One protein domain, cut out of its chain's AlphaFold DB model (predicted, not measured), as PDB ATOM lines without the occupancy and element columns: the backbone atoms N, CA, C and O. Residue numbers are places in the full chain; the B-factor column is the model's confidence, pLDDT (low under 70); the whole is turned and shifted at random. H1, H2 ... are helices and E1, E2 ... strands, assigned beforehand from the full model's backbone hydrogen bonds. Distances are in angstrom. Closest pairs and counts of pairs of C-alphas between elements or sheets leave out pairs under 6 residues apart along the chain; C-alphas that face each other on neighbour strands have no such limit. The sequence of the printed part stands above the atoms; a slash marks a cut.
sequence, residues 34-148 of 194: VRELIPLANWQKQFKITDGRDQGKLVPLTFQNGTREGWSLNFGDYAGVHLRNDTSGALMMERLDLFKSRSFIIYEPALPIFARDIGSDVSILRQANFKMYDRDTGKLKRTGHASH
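What this domain is: This is residues 34 to 148 of the 194 residues of an uncharacterized protein of Deltaproteobacteria bacterium (UniProt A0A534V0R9). Look for one antiparallel sheet of eight strands that winds in chain order from E1 to E8 and curls like part of a barrel, left open between its two edges. A single short helix, H1, comes first and only grazes this curled wall. The printed part has 115 residues, with one named helix followed by eight named strands, in the sheet order E1 - E2 - E3 - E4 - E5 - E6 - E7 - E8, and the class is mostly strand. The whole is compact, with a radius of gyration of the C-alphas of 14.9 A and spans of 38 by 31 by 31 A.

Where its parts are: Find C-alpha 34 at (156.603, 120.337, 145.150); there H1 begins, residues 34 to 37. Read on to E1, residues 43 to 48, then E2, residues 58 to 65, 22.8 A long, and E3, residues 70 to 75. Next come E4, residues 79 to 85, 20.0 A, and E5, residues 91 to 98, 20.1 A, which bends by 58 degrees at residue 94. At C-alpha 103, (149.935, 105.473, 168.108), E6 begins; it runs to residue 114, 24.5 A, and bends by 90 degrees at residue 109. E7, residues 125 to 134, measures 28.0 A. E8, residues 140 to 148, measures 22.5 A, bends by 54 degrees at residue 144 and ends at C-alpha 148, (149.197, 123.238, 158.986).

How they stand to each other: The eight strands form a meander, each the antiparallel neighbour of the one before, and each successive pair is a hairpin. Start at the edge strand E1: N 45 and O 61 of E2 are 2.8 A apart, within hydrogen-bond range. Across E2 and E3 look at N 62 and O 74, 2.9 A; across E3 and E4, at N 73 and O 81, 2.8 A. E4 and E5 have N 82 and O 95 at 2.8 A, and E5 and E6 have N 96 and O 105 at 2.9 A. For E6 and E7 take N 106 and O 131, 2.9 A; for E7 and the other edge strand, E8, N 128 and O 146, 3.0 A. E1 and E8 are apart. From edge to edge the strands' lines turn by 90 degrees and the way across turns by 112 degrees. H1 is only just on the sheet, with 5 pairs of C-alphas within 10 A, and only grazes it; its closest C-alpha pair with E6 is Val 34 and Phe 114, 6.5 A. H1 is too short for an O i to N i+4 pair, but its one O i to N i+3 pair is within range.

The domain as a whole: The C-alphas farthest apart, those of Asp 121 and Thr 137, are 43.5 A from each other. The printed part has no cut and no long link; E1 to E2 and E6 to E7 are short, the others tight. Mean pLDDT of the printed part is 79.5; look for values under 70 at residues 34 to 40, 46 to 56, 66 to 69 and 117 to 124.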
ATOM      1  N   VAL A  34     156.424 121.364 144.094       66.44
ATOM      2  CA  VAL A  34     156.603 120.337 145.150       66.44
ATOM      3  C   VAL A  34     157.780 119.403 144.859       66.44
ATOM      4  O   VAL A  34     158.489 119.001 145.778       66.44
ATOM      5  N   ARG A  35     158.005 119.070 143.582       65.69
ATOM      6  CA  ARG A  35     159.063 118.146 143.147       65.69
ATOM      7  C   ARG A  35     160.467 118.716 143.334       65.69
ATOM      8  O   ARG A  35     161.398 117.949 143.546       65.69
ATOM      9  N   GLU A  36     160.615 120.037 143.257       66.44
ATOM     10  CA  GLU A  36     161.884 120.721 143.531       66.44
ATOM     11  C   GLU A  36     162.170 120.810 145.032       66.44
ATOM     12  O   GLU A  36     163.331 120.845 145.433       66.44
ATOM     13  N   LEU A  37     161.125 120.824 145.867       66.94
ATOM     14  CA  LEU A  37     161.280 120.790 147.319       66.94
ATOM     15  C   LEU A  37     161.587 119.381 147.809       66.94
ATOM     16  O   LEU A  37     162.553 119.171 148.532       66.94
ATOM     17  N   ILE A  38     160.771 118.404 147.427       67.69
ATOM     18  CA  ILE A  38     160.911 117.026 147.884       67.69
ATOM     19  C   ILE A  38     161.195 116.167 146.658       67.69
ATOM     20  O   ILE A  38     160.270 115.890 145.887       67.69
ATOM     21  N   PRO A  39     162.447 115.704 146.479       65.62
ATOM     22  CA  PRO A  39     162.751 114.715 145.463       65.62
ATOM     23  C   PRO A  39     161.905 113.478 145.756       65.62
ATOM     24  O   PRO A  39     162.097 112.818 146.777       65.62
ATOM     25  N   LEU A  40     160.948 113.176 144.877       68.25
ATOM     26  CA  LEU A  40     160.023 112.044 145.015       68.25
ATOM     27  C   LEU A  40     160.704 110.708 144.647       68.25
ATOM     28  O   LEU A  40     160.116 109.850 143.994       68.25
ATOM     29  N   ALA A  41     161.965 110.560 145.045       72.06
ATOM     30  CA  ALA A  41     162.819 109.396 144.858       72.06
ATOM     31  C   ALA A  41     163.316 108.917 146.225       72.06
ATOM     32  O   ALA A  41     163.296 109.673 147.191       72.06
ATOM     33  N   ASN A  42     163.771 107.671 146.325       80.44
ATOM     34  CA  ASN A  42     164.281 107.158 147.594       80.44
ATOM     35  C   ASN A  42     165.542 107.923 148.007       80.44
ATOM     36  O   ASN A  42     166.508 107.976 147.246       80.44
ATOM     37  N   TRP A  43     165.555 108.478 149.216       78.75
ATOM     38  CA  TRP A  43     166.733 109.142 149.768       78.75
ATOM     39  C   TRP A  43     166.800 108.997 151.283       78.75
ATOM     40  O   TRP A  43     165.798 108.778 151.963       78.75
ATOM     41  N   GLN A  44     168.008 109.146 151.822       80.12
ATOM     42  CA  GLN A  44     168.259 109.169 153.255       80.12
ATOM     43  C   GLN A  44     169.184 110.341 153.587       80.12
ATOM     44  O   GLN A  44     170.244 110.494 152.986       80.12
ATOM     45  N   LYS A  45     168.781 111.171 154.548       74.19
ATOM     46  CA  LYS A  45     169.562 112.298 155.079       74.19
ATOM     47  C   LYS A  45     169.637 112.202 156.604       74.19
ATOM     48  O   LYS A  45     168.945 111.393 157.215       74.19
ATOM     49  N   GLN A  46     170.483 113.009 157.237       69.56
ATOM     50  CA  GLN A  46     170.496 113.148 158.696       69.56
ATOM     51  C   GLN A  46     169.671 114.363 159.117       69.56
ATOM     52  O   GLN A  46     169.728 115.415 158.480       69.56
ATOM     53  N   PHE A  47     168.913 114.218 160.197       66.00
ATOM     54  CA  PHE A  47     168.057 115.256 160.754       66.00
ATOM     55  C   PHE A  47     168.346 115.416 162.245       66.00
ATOM     56  O   PHE A  47     168.394 114.433 162.980       66.00
ATOM     57  N   LYS A  48     168.558 116.653 162.703       66.75
ATOM     58  CA  LYS A  48     168.809 116.955 164.116       66.75
ATOM     59  C   LYS A  48     167.501 117.308 164.807       66.75
ATOM     60  O   LYS A  48     166.831 118.255 164.408       66.75
ATOM     61  N   ILE A  49     167.181 116.588 165.871       64.25
ATOM     62  CA  ILE A  49     166.073 116.916 166.764       64.25
ATOM     63  C   ILE A  49     166.597 117.912 167.793       64.25
ATOM     64  O   ILE A  49     167.648 117.692 168.389       64.25
ATOM     65  N   THR A  50     165.913 119.036 167.976       58.84
ATOM     66  CA  THR A  50     166.391 120.138 168.830       58.84
ATOM     67  C   THR A  50     165.460 120.467 169.991       58.84
ATOM     68  O   THR A  50     165.715 121.448 170.678       58.84
ATOM     69  N   ASP A  51     164.423 119.662 170.234       55.97
ATOM     70  CA  ASP A  51     163.428 119.936 171.273       55.97
ATOM     71  C   ASP A  51     162.962 118.653 171.997       55.97
ATOM     72  O   ASP A  51     162.978 117.556 171.431       55.97
ATOM     73  N   GLY A  52     162.580 118.793 173.268       59.34
ATOM     74  CA  GLY A  52     162.267 117.715 174.206       59.34
ATOM     75  C   GLY A  52     163.498 117.079 174.872       59.34
ATOM     76  O   GLY A  52     164.609 117.597 174.821       59.34
ATOM     77  N   ARG A  53     163.314 115.907 175.501       60.34
ATOM     78  CA  ARG A  53     164.402 115.154 176.172       60.34
ATOM     79  C   ARG A  53     165.540 114.723 175.235       60.34
ATOM     80  O   ARG A  53     166.605 114.358 175.715       60.34
ATOM     81  N   ASP A  54     165.312 114.769 173.926       58.88
ATOM     82  CA  ASP A  54     166.232 114.293 172.891       58.88
ATOM     83  C   ASP A  54     166.924 115.449 172.136       58.88
ATOM     84  O   ASP A  54     167.311 115.305 170.972       58.88
ATOM     85  N   GLN A  55     167.070 116.611 172.785       65.94
ATOM     86  CA  GLN A  55     167.743 117.777 172.218       65.94
ATOM     87  C   GLN A  55     169.156 117.419 171.733       65.94
ATOM     88  O   GLN A  55     170.003 116.932 172.476       65.94
ATOM     89  N   GLY A  56     169.424 117.696 170.463       63.31
ATOM     90  CA  GLY A  56     170.714 117.470 169.827       63.31
ATOM     91  C   GLY A  56     170.875 116.120 169.130       63.31
ATOM     92  O   GLY A  56     171.857 115.960 168.404       63.31
ATOM     93  N   LYS A  57     169.933 115.178 169.284       74.69
ATOM     94  CA  LYS A  57     170.035 113.840 168.684       74.69
ATOM     95  C   LYS A  57     169.903 113.910 167.161       74.69
ATOM     96  O   LYS A  57     168.931 114.450 166.632       74.69
ATOM     97  N   LEU A  58     170.868 113.322 166.457       74.75
ATOM     98  CA  LEU A  58     170.779 113.081 165.018       74.75
ATOM     99  C   LEU A  58     170.002 111.787 164.763       74.75
ATOM    100  O   LEU A  58     170.301 110.748 165.349       74.75
ATOM    101  N   VAL A  59     169.014 111.854 163.880       74.38
ATOM    102  CA  VAL A  59     168.210 110.714 163.433       74.38
ATOM    103  C   VAL A  59     168.230 110.616 161.911       74.38
ATOM    104  O   VAL A  59     168.332 111.642 161.232       74.38
ATOM    105  N   PRO A  60     168.134 109.404 161.341       78.25
ATOM    106  CA  PRO A  60     167.987 109.258 159.902       78.25
ATOM    107  C   PRO A  60     166.610 109.766 159.467       78.25
ATOM    108  O   PRO A  60     165.586 109.359 160.011       78.25
ATOM    109  N   LEU A  61     166.589 110.638 158.467       77.94
ATOM    110  CA  LEU A  61     165.397 111.029 157.730       77.94
ATOM    111  C   LEU A  61     165.381 110.259 156.418       77.94
ATOM    112  O   LEU A  61     166.231 110.494 155.560       77.94
ATOM    113  N   THR A  62     164.441 109.334 156.275       80.31
ATOM    114  CA  THR A  62     164.362 108.455 155.104       80.31
ATOM    115  C   THR A  62     163.081 108.735 154.351       80.31
ATOM    116  O   THR A  62     162.004 108.666 154.936       80.31
ATOM    117  N   PHE A  63     163.193 109.017 153.062       81.56
ATOM    118  CA  PHE A  63     162.059 109.101 152.160       81.56
ATOM    119  C   PHE A  63     162.036 107.860 151.279       81.56
ATOM    120  O   PHE A  63     163.049 107.500 150.676       81.56
ATOM    121  N   GLN A  64     160.891 107.188 151.228       85.50
ATOM    122  CA  GLN A  64     160.706 105.961 150.467       85.50
ATOM    123  C   GLN A  64     159.452 106.065 149.611       85.50
ATOM    124  O   GLN A  64     158.382 106.444 150.090       85.50
ATOM    125  N   ASN A  65     159.585 105.678 148.351       81.19
ATOM    126  CA  ASN A  65     158.467 105.448 147.460       81.19
ATOM    127  C   ASN A  65     157.743 104.167 147.900       81.19
ATOM    128  O   ASN A  65     158.346 103.093 147.953       81.19
ATOM    129  N   GLY A  66     156.480 104.301 148.293       65.56
ATOM    130  CA  GLY A  66     155.644 103.195 148.742       65.56
ATOM    131  C   GLY A  66     155.192 102.316 147.578       65.56
ATOM    132  O   GLY A  66     155.276 102.676 146.407       65.56
ATOM    133  N   THR A  67     154.681 101.131 147.894       54.72
ATOM    134  CA  THR A  67     154.434 100.074 146.905       54.72
ATOM    135  C   THR A  67     153.112 100.168 146.144       54.72
ATOM    136  O   THR A  67     152.775  99.192 145.479       54.72
ATOM    137  N   ARG A  68     152.367 101.288 146.170       55.22
ATOM    138  CA  ARG A  68     151.197 101.418 145.273       55.22
ATOM    139  C   ARG A  68     150.669 102.810 144.928       55.22
ATOM    140  O   ARG A  68     150.127 102.894 143.844       55.22
ATOM    141  N   GLU A  69     150.818 103.866 145.736       62.34
ATOM    142  CA  GLU A  69     150.299 105.209 145.352       62.34
ATOM    143  C   GLU A  69     150.715 106.365 146.291       62.34
ATOM    144  O   GLU A  69     150.071 107.413 146.347       62.34
ATOM    145  N   GLY A  70     151.799 106.200 147.053       77.25
ATOM    146  CA  GLY A  70     152.199 107.192 148.048       77.25
ATOM    147  C   GLY A  70     153.652 107.067 148.478       77.25
ATOM    148  O   GLY A  70     154.342 106.112 148.130       77.25
ATOM    149  N   TRP A  71     154.110 108.044 149.248       86.12
ATOM    150  CA  TRP A  71     155.456 108.121 149.801       86.12
ATOM    151  C   TRP A  71     155.412 108.036 151.318       86.12
ATOM    152  O   TRP A  71     154.441 108.447 151.949       86.12
ATOM    153  N   SER A  72     156.497 107.558 151.913       86.06
ATOM    154  CA  SER A  72     156.691 107.621 153.356       86.06
ATOM    155  C   SER A  72     157.936 108.433 153.688       86.06
ATOM    156  O   SER A  72     158.977 108.276 153.051       86.06
ATOM    157  N   LEU A  73     157.823 109.309 154.683       82.12
ATOM    158  CA  LEU A  73     158.918 110.091 155.243       82.12
ATOM    159  C   LEU A  73     159.089 109.702 156.716       82.12
ATOM    160  O   LEU A  73     158.255 110.031 157.557       82.12
ATOM    161  N   ASN A  74     160.170 108.993 157.028       84.31
ATOM    162  CA  ASN A  74     160.440 108.432 158.348       84.31
ATOM    163  C   ASN A  74     161.555 109.200 159.062       84.31
ATOM    164  O   ASN A  74     162.666 109.309 158.544       84.31
ATOM    165  N   PHE A  75     161.269 109.679 160.271       79.19
ATOM    166  CA  PHE A  75     162.189 110.377 161.169       79.19
ATOM    167  C   PHE A  75     162.726 109.391 162.213       79.19
ATOM    168  O   PHE A  75     162.310 109.407 163.374       79.19
ATOM    169  N   GLY A  76     163.619 108.492 161.797       82.00
ATOM    170  CA  GLY A  76     164.170 107.435 162.646       82.00
ATOM    171  C   GLY A  76     163.088 106.660 163.401       82.00
ATOM    172  O   GLY A  76     162.124 106.177 162.814       82.00
ATOM    173  N   ASP A  77     163.242 106.573 164.720       82.69
ATOM    174  CA  ASP A  77     162.312 105.931 165.651       82.69
ATOM    175  C   ASP A  77     161.280 106.902 166.264       82.69
ATOM    176  O   ASP A  77     160.603 106.556 167.231       82.69
ATOM    177  N   TYR A  78     161.135 108.116 165.719       77.94
ATOM    178  CA  TYR A  78     160.210 109.128 166.240       77.94
ATOM    179  C   TYR A  78     158.846 109.056 165.571       77.94
ATOM    180  O   TYR A  78     157.835 108.840 166.247       77.94
ATOM    181  N   ALA A  79     158.824 109.253 164.254       82.25
ATOM    182  CA  ALA A  79     157.589 109.381 163.504       82.25
ATOM    183  C   ALA A  79     157.732 108.926 162.050       82.25
ATOM    184  O   ALA A  79     158.810 109.029 161.464       82.25
ATOM    185  N   GLY A  80     156.624 108.469 161.472       85.81
ATOM    186  CA  GLY A  80     156.490 108.161 160.050       85.81
ATOM    187  C   GLY A  80     155.346 108.961 159.443       85.81
ATOM    188  O   GLY A  80     154.234 108.939 159.959       85.81
ATOM    189  N   VAL A  81     155.603 109.686 158.364       86.44
ATOM    190  CA  VAL A  81     154.598 110.479 157.651       86.44
ATOM    191  C   VAL A  81     154.257 109.764 156.356       86.44
ATOM    192  O   VAL A  81     155.145 109.535 155.538       86.44
ATOM    193  N   HIS A  82     152.984 109.444 156.152       89.31
ATOM    194  CA  HIS A  82     152.489 108.872 154.902       89.31
ATOM    195  C   HIS A  82     151.865 109.975 154.064       89.31
ATOM    196  O   HIS A  82     151.018 110.749 154.530       89.31
ATOM    197  N   LEU A  83     152.338 110.053 152.830       86.75
ATOM    198  CA  LEU A  83     152.062 111.109 151.882       86.75
ATOM    199  C   LEU A  83     151.467 110.509 150.615       86.75
ATOM    200  O   LEU A  83     151.885 109.446 150.165       86.75
ATOM    201  N   ARG A  84     150.556 111.235 149.982       87.06
ATOM    202  CA  ARG A  84     150.020 110.900 148.661       87.06
ATOM    203  C   ARG A  84     149.832 112.160 147.838       87.06
ATOM    204  O   ARG A  84     149.724 113.249 148.399       87.06
ATOM    205  N   ASN A  85     149.740 112.007 146.525       84.00
ATOM    206  CA  ASN A  85     149.256 113.094 145.685       84.00
ATOM    207  C   ASN A  85     147.728 113.107 145.676       84.00
ATOM    208  O   ASN A  85     147.082 112.058 145.722       84.00
ATOM    209  N   ASP A  86     147.146 114.296 145.597       83.12
ATOM    210  CA  ASP A  86     145.770 114.435 145.135       83.12
ATOM    211  C   ASP A  86     145.705 114.467 143.593       83.12
ATOM    212  O   ASP A  86     146.717 114.397 142.890       83.12
ATOM    213  N   THR A  87     144.496 114.604 143.052       79.94
ATOM    214  CA  THR A  87     144.263 114.720 141.605       79.94
ATOM    215  C   THR A  87     144.797 116.022 141.001       79.94
ATOM    216  O   THR A  87     144.959 116.100 139.784       79.94
ATOM    217  N   SER A  88     145.092 117.037 141.820       77.69
ATOM    218  CA  SER A  88     145.674 118.313 141.390       77.69
ATOM    219  C   SER A  88     147.210 118.294 141.356       77.69
ATOM    220  O   SER A  88     147.828 119.191 140.777       77.69
ATOM    221  N   GLY A  89     147.836 117.254 141.917       75.38
ATOM    222  CA  GLY A  89     149.284 117.141 142.087       75.38
ATOM    223  C   GLY A  89     149.812 117.809 143.362       75.38
ATOM    224  O   GLY A  89     151.020 118.011 143.476       75.38
ATOM    225  N   ALA A  90     148.930 118.167 144.297       79.88
ATOM    226  CA  ALA A  90     149.283 118.614 145.636       79.88
ATOM    227  C   ALA A  90     149.699 117.426 146.514       79.88
ATOM    228  O   ALA A  90     149.148 116.328 146.409       79.88
ATOM    229  N   LEU A  91     150.652 117.666 147.414       81.88
ATOM    230  CA  LEU A  91     151.119 116.680 148.379       81.88
ATOM    231  C   LEU A  91     150.243 116.721 149.626       81.88
ATOM    232  O   LEU A  91     150.147 117.744 150.308       81.88
ATOM    233  N   MET A  92     149.640 115.585 149.938       86.88
ATOM    234  CA  MET A  92     148.687 115.405 151.023       86.88
ATOM    235  C   MET A  92     149.267 114.450 152.062       86.88
ATOM    236  O   MET A  92     149.833 113.422 151.705       86.88
ATOM    237  N   MET A  93     149.078 114.747 153.343       88.38
ATOM    238  CA  MET A  93     149.364 113.845 154.452       88.38
ATOM    239  C   MET A  93     148.096 113.092 154.832       88.38
ATOM    240  O   MET A  93     147.109 113.685 155.265       88.38
ATOM    241  N   GLU A  94     148.122 111.776 154.681       90.81
ATOM    242  CA  GLU A  94     146.996 110.918 155.059       90.81
ATOM    243  C   GLU A  94     147.141 110.371 156.477       90.81
ATOM    244  O   GLU A  94     146.150 110.221 157.195       90.81
ATOM    245  N   ARG A  95     148.384 110.109 156.897       91.38
ATOM    246  CA  ARG A  95     148.665 109.442 158.160       91.38
ATOM    247  C   ARG A  95     149.985 109.894 158.770       91.38
ATOM    248  O   ARG A  95     150.978 110.081 158.070       91.38
ATOM    249  N   LEU A  96     149.987 110.004 160.094       89.75
ATOM    250  CA  LEU A  96     151.170 110.244 160.916       89.75
ATOM    251  C   LEU A  96     151.301 109.124 161.955       89.75
ATOM    252  O   LEU A  96     150.480 109.004 162.863       89.75
ATOM    253  N   ASP A  97     152.335 108.303 161.833       88.62
ATOM    254  CA  ASP A  97     152.728 107.311 162.827       88.62
ATOM    255  C   ASP A  97     153.604 107.957 163.902       88.62
ATOM    256  O   ASP A  97     154.570 108.650 163.595       88.62
ATOM    257  N   LEU A  98     153.296 107.683 165.168       86.75
ATOM    258  CA  LEU A  98     154.056 108.117 166.335       86.75
ATOM    259  C   LEU A  98     154.615 106.874 167.032       86.75
ATOM    260  O   LEU A  98     153.928 106.202 167.809       86.75
ATOM    261  N   PHE A  99     155.865 106.529 166.728       84.62
ATOM    262  CA  PHE A  99     156.418 105.224 167.091       84.62
ATOM    263  C   PHE A  99     156.588 105.063 168.604       84.62
ATOM    264  O   PHE A  99     156.106 104.078 169.166       84.62
ATOM    265  N   LYS A 100     157.172 106.058 169.287       81.88
ATOM    266  CA  LYS A 100     157.375 106.018 170.747       81.88
ATOM    267  C   LYS A 100     156.068 105.917 171.539       81.88
ATOM    268  O   LYS A 100     156.029 105.264 172.574       81.88
ATOM    269  N   SER A 101     154.995 106.548 171.062       80.69
ATOM    270  CA  SER A 101     153.684 106.509 171.726       80.69
ATOM    271  C   SER A 101     152.804 105.346 171.262       80.69
ATOM    272  O   SER A 101     151.640 105.276 171.669       80.69
ATOM    273  N   ARG A 102     153.332 104.463 170.398       90.88
ATOM    274  CA  ARG A 102     152.616 103.330 169.790       90.88
ATOM    275  C   ARG A 102     151.240 103.750 169.280       90.88
ATOM    276  O   ARG A 102     150.231 103.114 169.558       90.88
ATOM    277  N   SER A 103     151.184 104.885 168.591       90.06
ATOM    278  CA  SER A 103     149.935 105.473 168.108       90.06
ATOM    279  C   SER A 103     150.078 105.886 166.652       90.06
ATOM    280  O   SER A 103     151.188 106.090 166.163       90.06
ATOM    281  N   PHE A 104     148.959 106.028 165.958       92.38
ATOM    282  CA  PHE A 104     148.929 106.620 164.627       92.38
ATOM    283  C   PHE A 104     147.726 107.539 164.480       92.38
ATOM    284  O   PHE A 104     146.719 107.385 165.167       92.38
ATOM    285  N   ILE A 105     147.848 108.514 163.598       92.31
ATOM    286  CA  ILE A 105     146.850 109.539 163.330       92.31
ATOM    287  C   ILE A 105     146.433 109.402 161.875       92.31
ATOM    288  O   ILE A 105     147.296 109.298 161.010       92.31
ATOM    289  N   ILE A 106     145.129 109.424 161.617       94.62
ATOM    290  CA  ILE A 106     144.547 109.524 160.278       94.62
ATOM    291  C   ILE A 106     143.894 110.898 160.151       94.62
ATOM    292  O   ILE A 106     143.145 111.303 161.045       94.62
ATOM    293  N   TYR A 107     144.176 111.593 159.049       91.62
ATOM    294  CA  TYR A 107     143.553 112.872 158.711       91.62
ATOM    295  C   TYR A 107     142.341 112.655 157.796       91.62
ATOM    296  O   TYR A 107     142.429 111.954 156.788       91.62
ATOM    297  N   GLU A 108     141.210 113.270 158.143       91.50
ATOM    298  CA  GLU A 108     139.943 113.168 157.409       91.50
ATOM    299  C   GLU A 108     139.351 114.578 157.162       91.50
ATOM    300  O   GLU A 108     138.823 115.193 158.094       91.50
ATOM    301  N   PRO A 109     139.413 115.121 155.927       90.88
ATOM    302  CA  PRO A 109     140.129 114.584 154.764       90.88
ATOM    303  C   PRO A 109     141.654 114.614 154.968       90.88
ATOM    304  O   PRO A 109     142.147 115.236 155.909       90.88
ATOM    305  N   ALA A 110     142.406 113.964 154.071       90.19
ATOM    306  CA  ALA A 110     143.867 114.062 154.072       90.19
ATOM    307  C   ALA A 110     144.302 115.540 154.094       90.19
ATOM    308  O   ALA A 110     143.705 116.380 153.419       90.19
ATOM    309  N   LEU A 111     145.324 115.851 154.884       88.44
ATOM    310  CA  LEU A 111     145.764 117.214 155.152       88.44
ATOM    311  C   LEU A 111     146.671 117.716 154.016       88.44
ATOM    312  O   LEU A 111     147.719 117.114 153.790       88.44
ATOM    313  N   PRO A 112     146.342 118.818 153.320       85.38
ATOM    314  CA  PRO A 112     147.237 119.390 152.319       85.38
ATOM    315  C   PRO A 112     148.515 119.932 152.969       85.38
ATOM    316  O   PRO A 112     148.437 120.770 153.868       85.38
ATOM    317  N   ILE A 113     149.675 119.474 152.495       80.69
ATOM    318  CA  ILE A 113     151.001 119.887 152.984       80.69
ATOM    319  C   ILE A 113     151.638 120.884 152.020       80.69
ATOM    320  O   ILE A 113     152.058 121.960 152.431       80.69
ATOM    321  N   PHE A 114     151.635 120.574 150.723       75.56
ATOM    322  CA  PHE A 114     152.091 121.499 149.685       75.56
ATOM    323  C   PHE A 114     151.140 121.482 148.492       75.56
ATOM    324  O   PHE A 114     150.748 120.416 148.026       75.56
ATOM    325  N   ALA A 115     150.783 122.660 147.979       73.19
ATOM    326  CA  ALA A 115     150.125 122.771 146.678       73.19
ATOM    327  C   ALA A 115     151.124 122.434 145.561       73.19
ATOM    328  O   ALA A 115     152.319 122.625 145.760       73.19
ATOM    329  N   ARG A 116     150.640 121.977 144.396       70.44
ATOM    330  CA  ARG A 116     151.479 121.639 143.229       70.44
ATOM    331  C   ARG A 116     152.486 122.746 142.889       70.44
ATOM    332  O   ARG A 116     153.675 122.462 142.734       70.44
ATOM    333  N   ASP A 117     151.981 123.974 142.812       67.94
ATOM    334  CA  ASP A 117     152.751 125.186 142.564       67.94
ATOM    335  C   ASP A 117     152.759 126.024 143.841       67.94
ATOM    336  O   ASP A 117     151.706 126.349 144.401       67.94
ATOM    337  N   ILE A 118     153.953 126.350 144.322       67.31
ATOM    338  CA  ILE A 118     154.136 127.049 145.583       67.31
ATOM    339  C   ILE A 118     154.640 128.452 145.277       67.31
ATOM    340  O   ILE A 118     155.811 128.667 144.965       67.31
ATOM    341  N   GLY A 119     153.722 129.417 145.332       60.38
ATOM    342  CA  GLY A 119     154.069 130.831 145.257       60.38
ATOM    343  C   GLY A 119     154.922 131.236 146.460       60.38
ATOM    344  O   GLY A 119     154.660 130.808 147.583       60.38
ATOM    345  N   SER A 120     155.925 132.082 146.230       53.19
ATOM    346  CA  SER A 120     156.911 132.510 147.230       53.19
ATOM    347  C   SER A 120     156.353 133.357 148.385       53.19
ATOM    348  O   SER A 120     157.122 133.711 149.271       53.19
ATOM    349  N   ASP A 121     155.053 133.674 148.400       52.22
ATOM    350  CA  ASP A 121     154.501 134.730 149.262       52.22
ATOM    351  C   ASP A 121     153.140 134.424 149.912       52.22
ATOM    352  O   ASP A 121     152.496 135.315 150.463       52.22
ATOM    353  N   VAL A 122     152.663 133.173 149.878       54.06
ATOM    354  CA  VAL A 122     151.359 132.844 150.478       54.06
ATOM    355  C   VAL A 122     151.513 131.810 151.584       54.06
ATOM    356  O   VAL A 122     151.589 130.606 151.345       54.06
ATOM    357  N   SER A 123     151.506 132.301 152.824       62.59
ATOM    358  CA  SER A 123     151.249 131.487 154.011       62.59
ATOM    359  C   SER A 123     149.813 130.968 153.968       62.59
ATOM    360  O   SER A 123     148.881 131.693 154.313       62.59
ATOM    361  N   ILE A 124     149.607 129.727 153.521       67.25
ATOM    362  CA  ILE A 124     148.264 129.140 153.484       67.25
ATOM    363  C   ILE A 124     148.057 128.243 154.696       67.25
ATOM    364  O   ILE A 124     148.681 127.189 154.817       67.25
ATOM    365  N   LEU A 125     147.135 128.648 155.570       77.56
ATOM    366  CA  LEU A 125     146.634 127.800 156.642       77.56
ATOM    367  C   LEU A 125     145.751 126.700 156.043       77.56
ATOM    368  O   LEU A 125     144.736 126.965 155.398       77.56
ATOM    369  N   ARG A 126     146.141 125.450 156.264       85.38
ATOM    370  CA  ARG A 126     145.393 124.243 155.912       85.38
ATOM    371  C   ARG A 126     144.892 123.594 157.185       85.38
ATOM    372  O   ARG A 126     145.579 123.622 158.201       85.38
ATOM    373  N   GLN A 127     143.695 123.027 157.142       88.50
ATOM    374  CA  GLN A 127     143.083 122.395 158.303       88.50
ATOM    375  C   GLN A 127     142.472 121.053 157.918       88.50
ATOM    376  O   GLN A 127     141.984 120.886 156.801       88.50
ATOM    377  N   ALA A 128     142.507 120.109 158.851       90.25
ATOM    378  CA  ALA A 128     141.870 118.807 158.715       90.25
ATOM    379  C   ALA A 128     141.433 118.295 160.088       90.25
ATOM    380  O   ALA A 128     142.090 118.563 161.097       90.25
ATOM    381  N   ASN A 129     140.352 117.518 160.129       93.44
ATOM    382  CA  ASN A 129     140.059 116.726 161.316       93.44
ATOM    383  C   ASN A 129     141.025 115.550 161.376       93.44
ATOM    384  O   ASN A 129     141.528 115.089 160.349       93.44
ATOM    385  N   PHE A 130     141.258 115.030 162.574       93.06
ATOM    386  CA  PHE A 130     142.019 113.805 162.722       93.06
ATOM    387  C   PHE A 130     141.427 112.875 163.771       93.06
ATOM    388  O   PHE A 130     140.759 113.284 164.726       93.06
ATOM    389  N   LYS A 131     141.752 111.596 163.605       94.44
ATOM    390  CA  LYS A 131     141.496 110.534 164.570       94.44
ATOM    391  C   LYS A 131     142.819 109.859 164.904       94.44
ATOM    392  O   LYS A 131     143.565 109.465 164.015       94.44
ATOM    393  N   MET A 132     143.119 109.754 166.190       93.44
ATOM    394  CA  MET A 132     144.297 109.076 166.716       93.44
ATOM    395  C   MET A 132     143.896 107.715 167.260       93.44
ATOM    396  O   MET A 132     142.998 107.617 168.097       93.44
ATOM    397  N   TYR A 133     144.623 106.691 166.853       94.44
ATOM    398  CA  TYR A 133     144.401 105.305 167.210       94.44
ATOM    399  C   TYR A 133     145.616 104.732 167.922       94.44
ATOM    400  O   TYR A 133     146.759 105.138 167.697       94.44
ATOM    401  N   ASP A 134     145.353 103.772 168.791       94.12
ATOM    402  CA  ASP A 134     146.370 102.901 169.348       94.12
ATOM    403  C   ASP A 134     146.870 101.934 168.274       94.12
ATOM    404  O   ASP A 134     146.071 101.324 167.560       94.12
ATOM    405  N   ARG A 135     148.189 101.801 168.136       93.00
ATOM    406  CA  ARG A 135     148.786 100.985 167.076       93.00
ATOM    407  C   ARG A 135     148.556  99.494 167.293       93.00
ATOM    408  O   ARG A 135     148.417  98.777 166.309       93.00
ATOM    409  N   ASP A 136     148.516  99.040 168.541       93.50
ATOM    410  CA  ASP A 136     148.448  97.609 168.852       93.50
ATOM    411  C   ASP A 136     147.013  97.104 168.881       93.50
ATOM    412  O   ASP A 136     146.717  96.010 168.415       93.50
ATOM    413  N   THR A 137     146.112  97.913 169.437       94.56
ATOM    414  CA  THR A 137     144.715  97.521 169.645       94.56
ATOM    415  C   THR A 137     143.769  98.058 168.577       94.56
ATOM    416  O   THR A 137     142.613  97.639 168.529       94.56
ATOM    417  N   GLY A 138     144.203  99.026 167.763       94.19
ATOM    418  CA  GLY A 138     143.353  99.720 166.793       94.19
ATOM    419  C   GLY A 138     142.262 100.590 167.430       94.19
ATOM    420  O   GLY A 138     141.425 101.147 166.722       94.19
ATOM    421  N   LYS A 139     142.241 100.724 168.762       96.38
ATOM    422  CA  LYS A 139     141.219 101.499 169.468       96.38
ATOM    423  C   LYS A 139     141.420 102.988 169.241       96.38
ATOM    424  O   LYS A 139     142.540 103.496 169.307       96.38
ATOM    425  N   LEU A 140     140.316 103.702 169.036       94.31
ATOM    426  CA  LEU A 140     140.320 105.157 168.970       94.31
ATOM    427  C   LEU A 140     140.758 105.726 170.325       94.31
ATOM    428  O   LEU A 140     140.113 105.501 171.346       94.31
ATOM    429  N   LYS A 141     141.858 106.478 170.327       90.25
ATOM    430  CA  LYS A 141     142.381 107.167 171.509       90.25
ATOM    431  C   LYS A 141     141.823 108.571 171.601       90.25
ATOM    432  O   LYS A 141     141.379 108.973 172.673       90.25
ATOM    433  N   ARG A 142     141.906 109.346 170.518       89.75
ATOM    434  CA  ARG A 142     141.565 110.776 170.511       89.75
ATOM    435  C   ARG A 142     141.025 111.203 169.156       89.75
ATOM    436  O   ARG A 142     141.342 110.599 168.137       89.75
ATOM    437  N   THR A 143     140.279 112.291 169.155       92.50
ATOM    438  CA  THR A 143     139.915 113.046 167.959       92.50
ATOM    439  C   THR A 143     140.306 114.504 168.162       92.50
ATOM    440  O   THR A 143     140.540 114.944 169.295       92.50
ATOM    441  N   GLY A 144     140.416 115.248 167.070       90.75
ATOM    442  CA  GLY A 144     140.744 116.660 167.144       90.75
ATOM    443  C   GLY A 144     140.837 117.318 165.781       90.75
ATOM    444  O   GLY A 144     140.440 116.743 164.766       90.75
ATOM    445  N   HIS A 145     141.380 118.529 165.790       90.81
ATOM    446  CA  HIS A 145     141.592 119.335 164.598       90.81
ATOM    447  C   HIS A 145     143.075 119.639 164.464       90.81
ATOM    448  O   HIS A 145     143.742 119.974 165.441       90.81
ATOM    449  N   ALA A 146     143.595 119.510 163.254       88.00
ATOM    450  CA  ALA A 146     144.950 119.889 162.932       88.00
ATOM    451  C   ALA A 146     144.944 121.111 162.023       88.00
ATOM    452  O   ALA A 146     144.150 121.186 161.085       88.00
ATOM    453  N   SER A 147     145.855 122.039 162.280       86.38
ATOM    454  CA  SER A 147     146.227 123.095 161.360       86.38
ATOM    455  C   SER A 147     147.659 122.903 160.874       86.38
ATOM    456  O   SER A 147     148.520 122.349 161.557       86.38
ATOM    457  N   HIS A 148     147.910 123.322 159.645       84.38
ATOM    458  CA  HIS A 148     149.197 123.238 158.986       84.38
ATOM    459  C   HIS A 148     149.427 124.526 158.214       84.38
ATOM    460  O   HIS A 148     148.606 124.916 157.391       84.38
TER     461      HIS A 148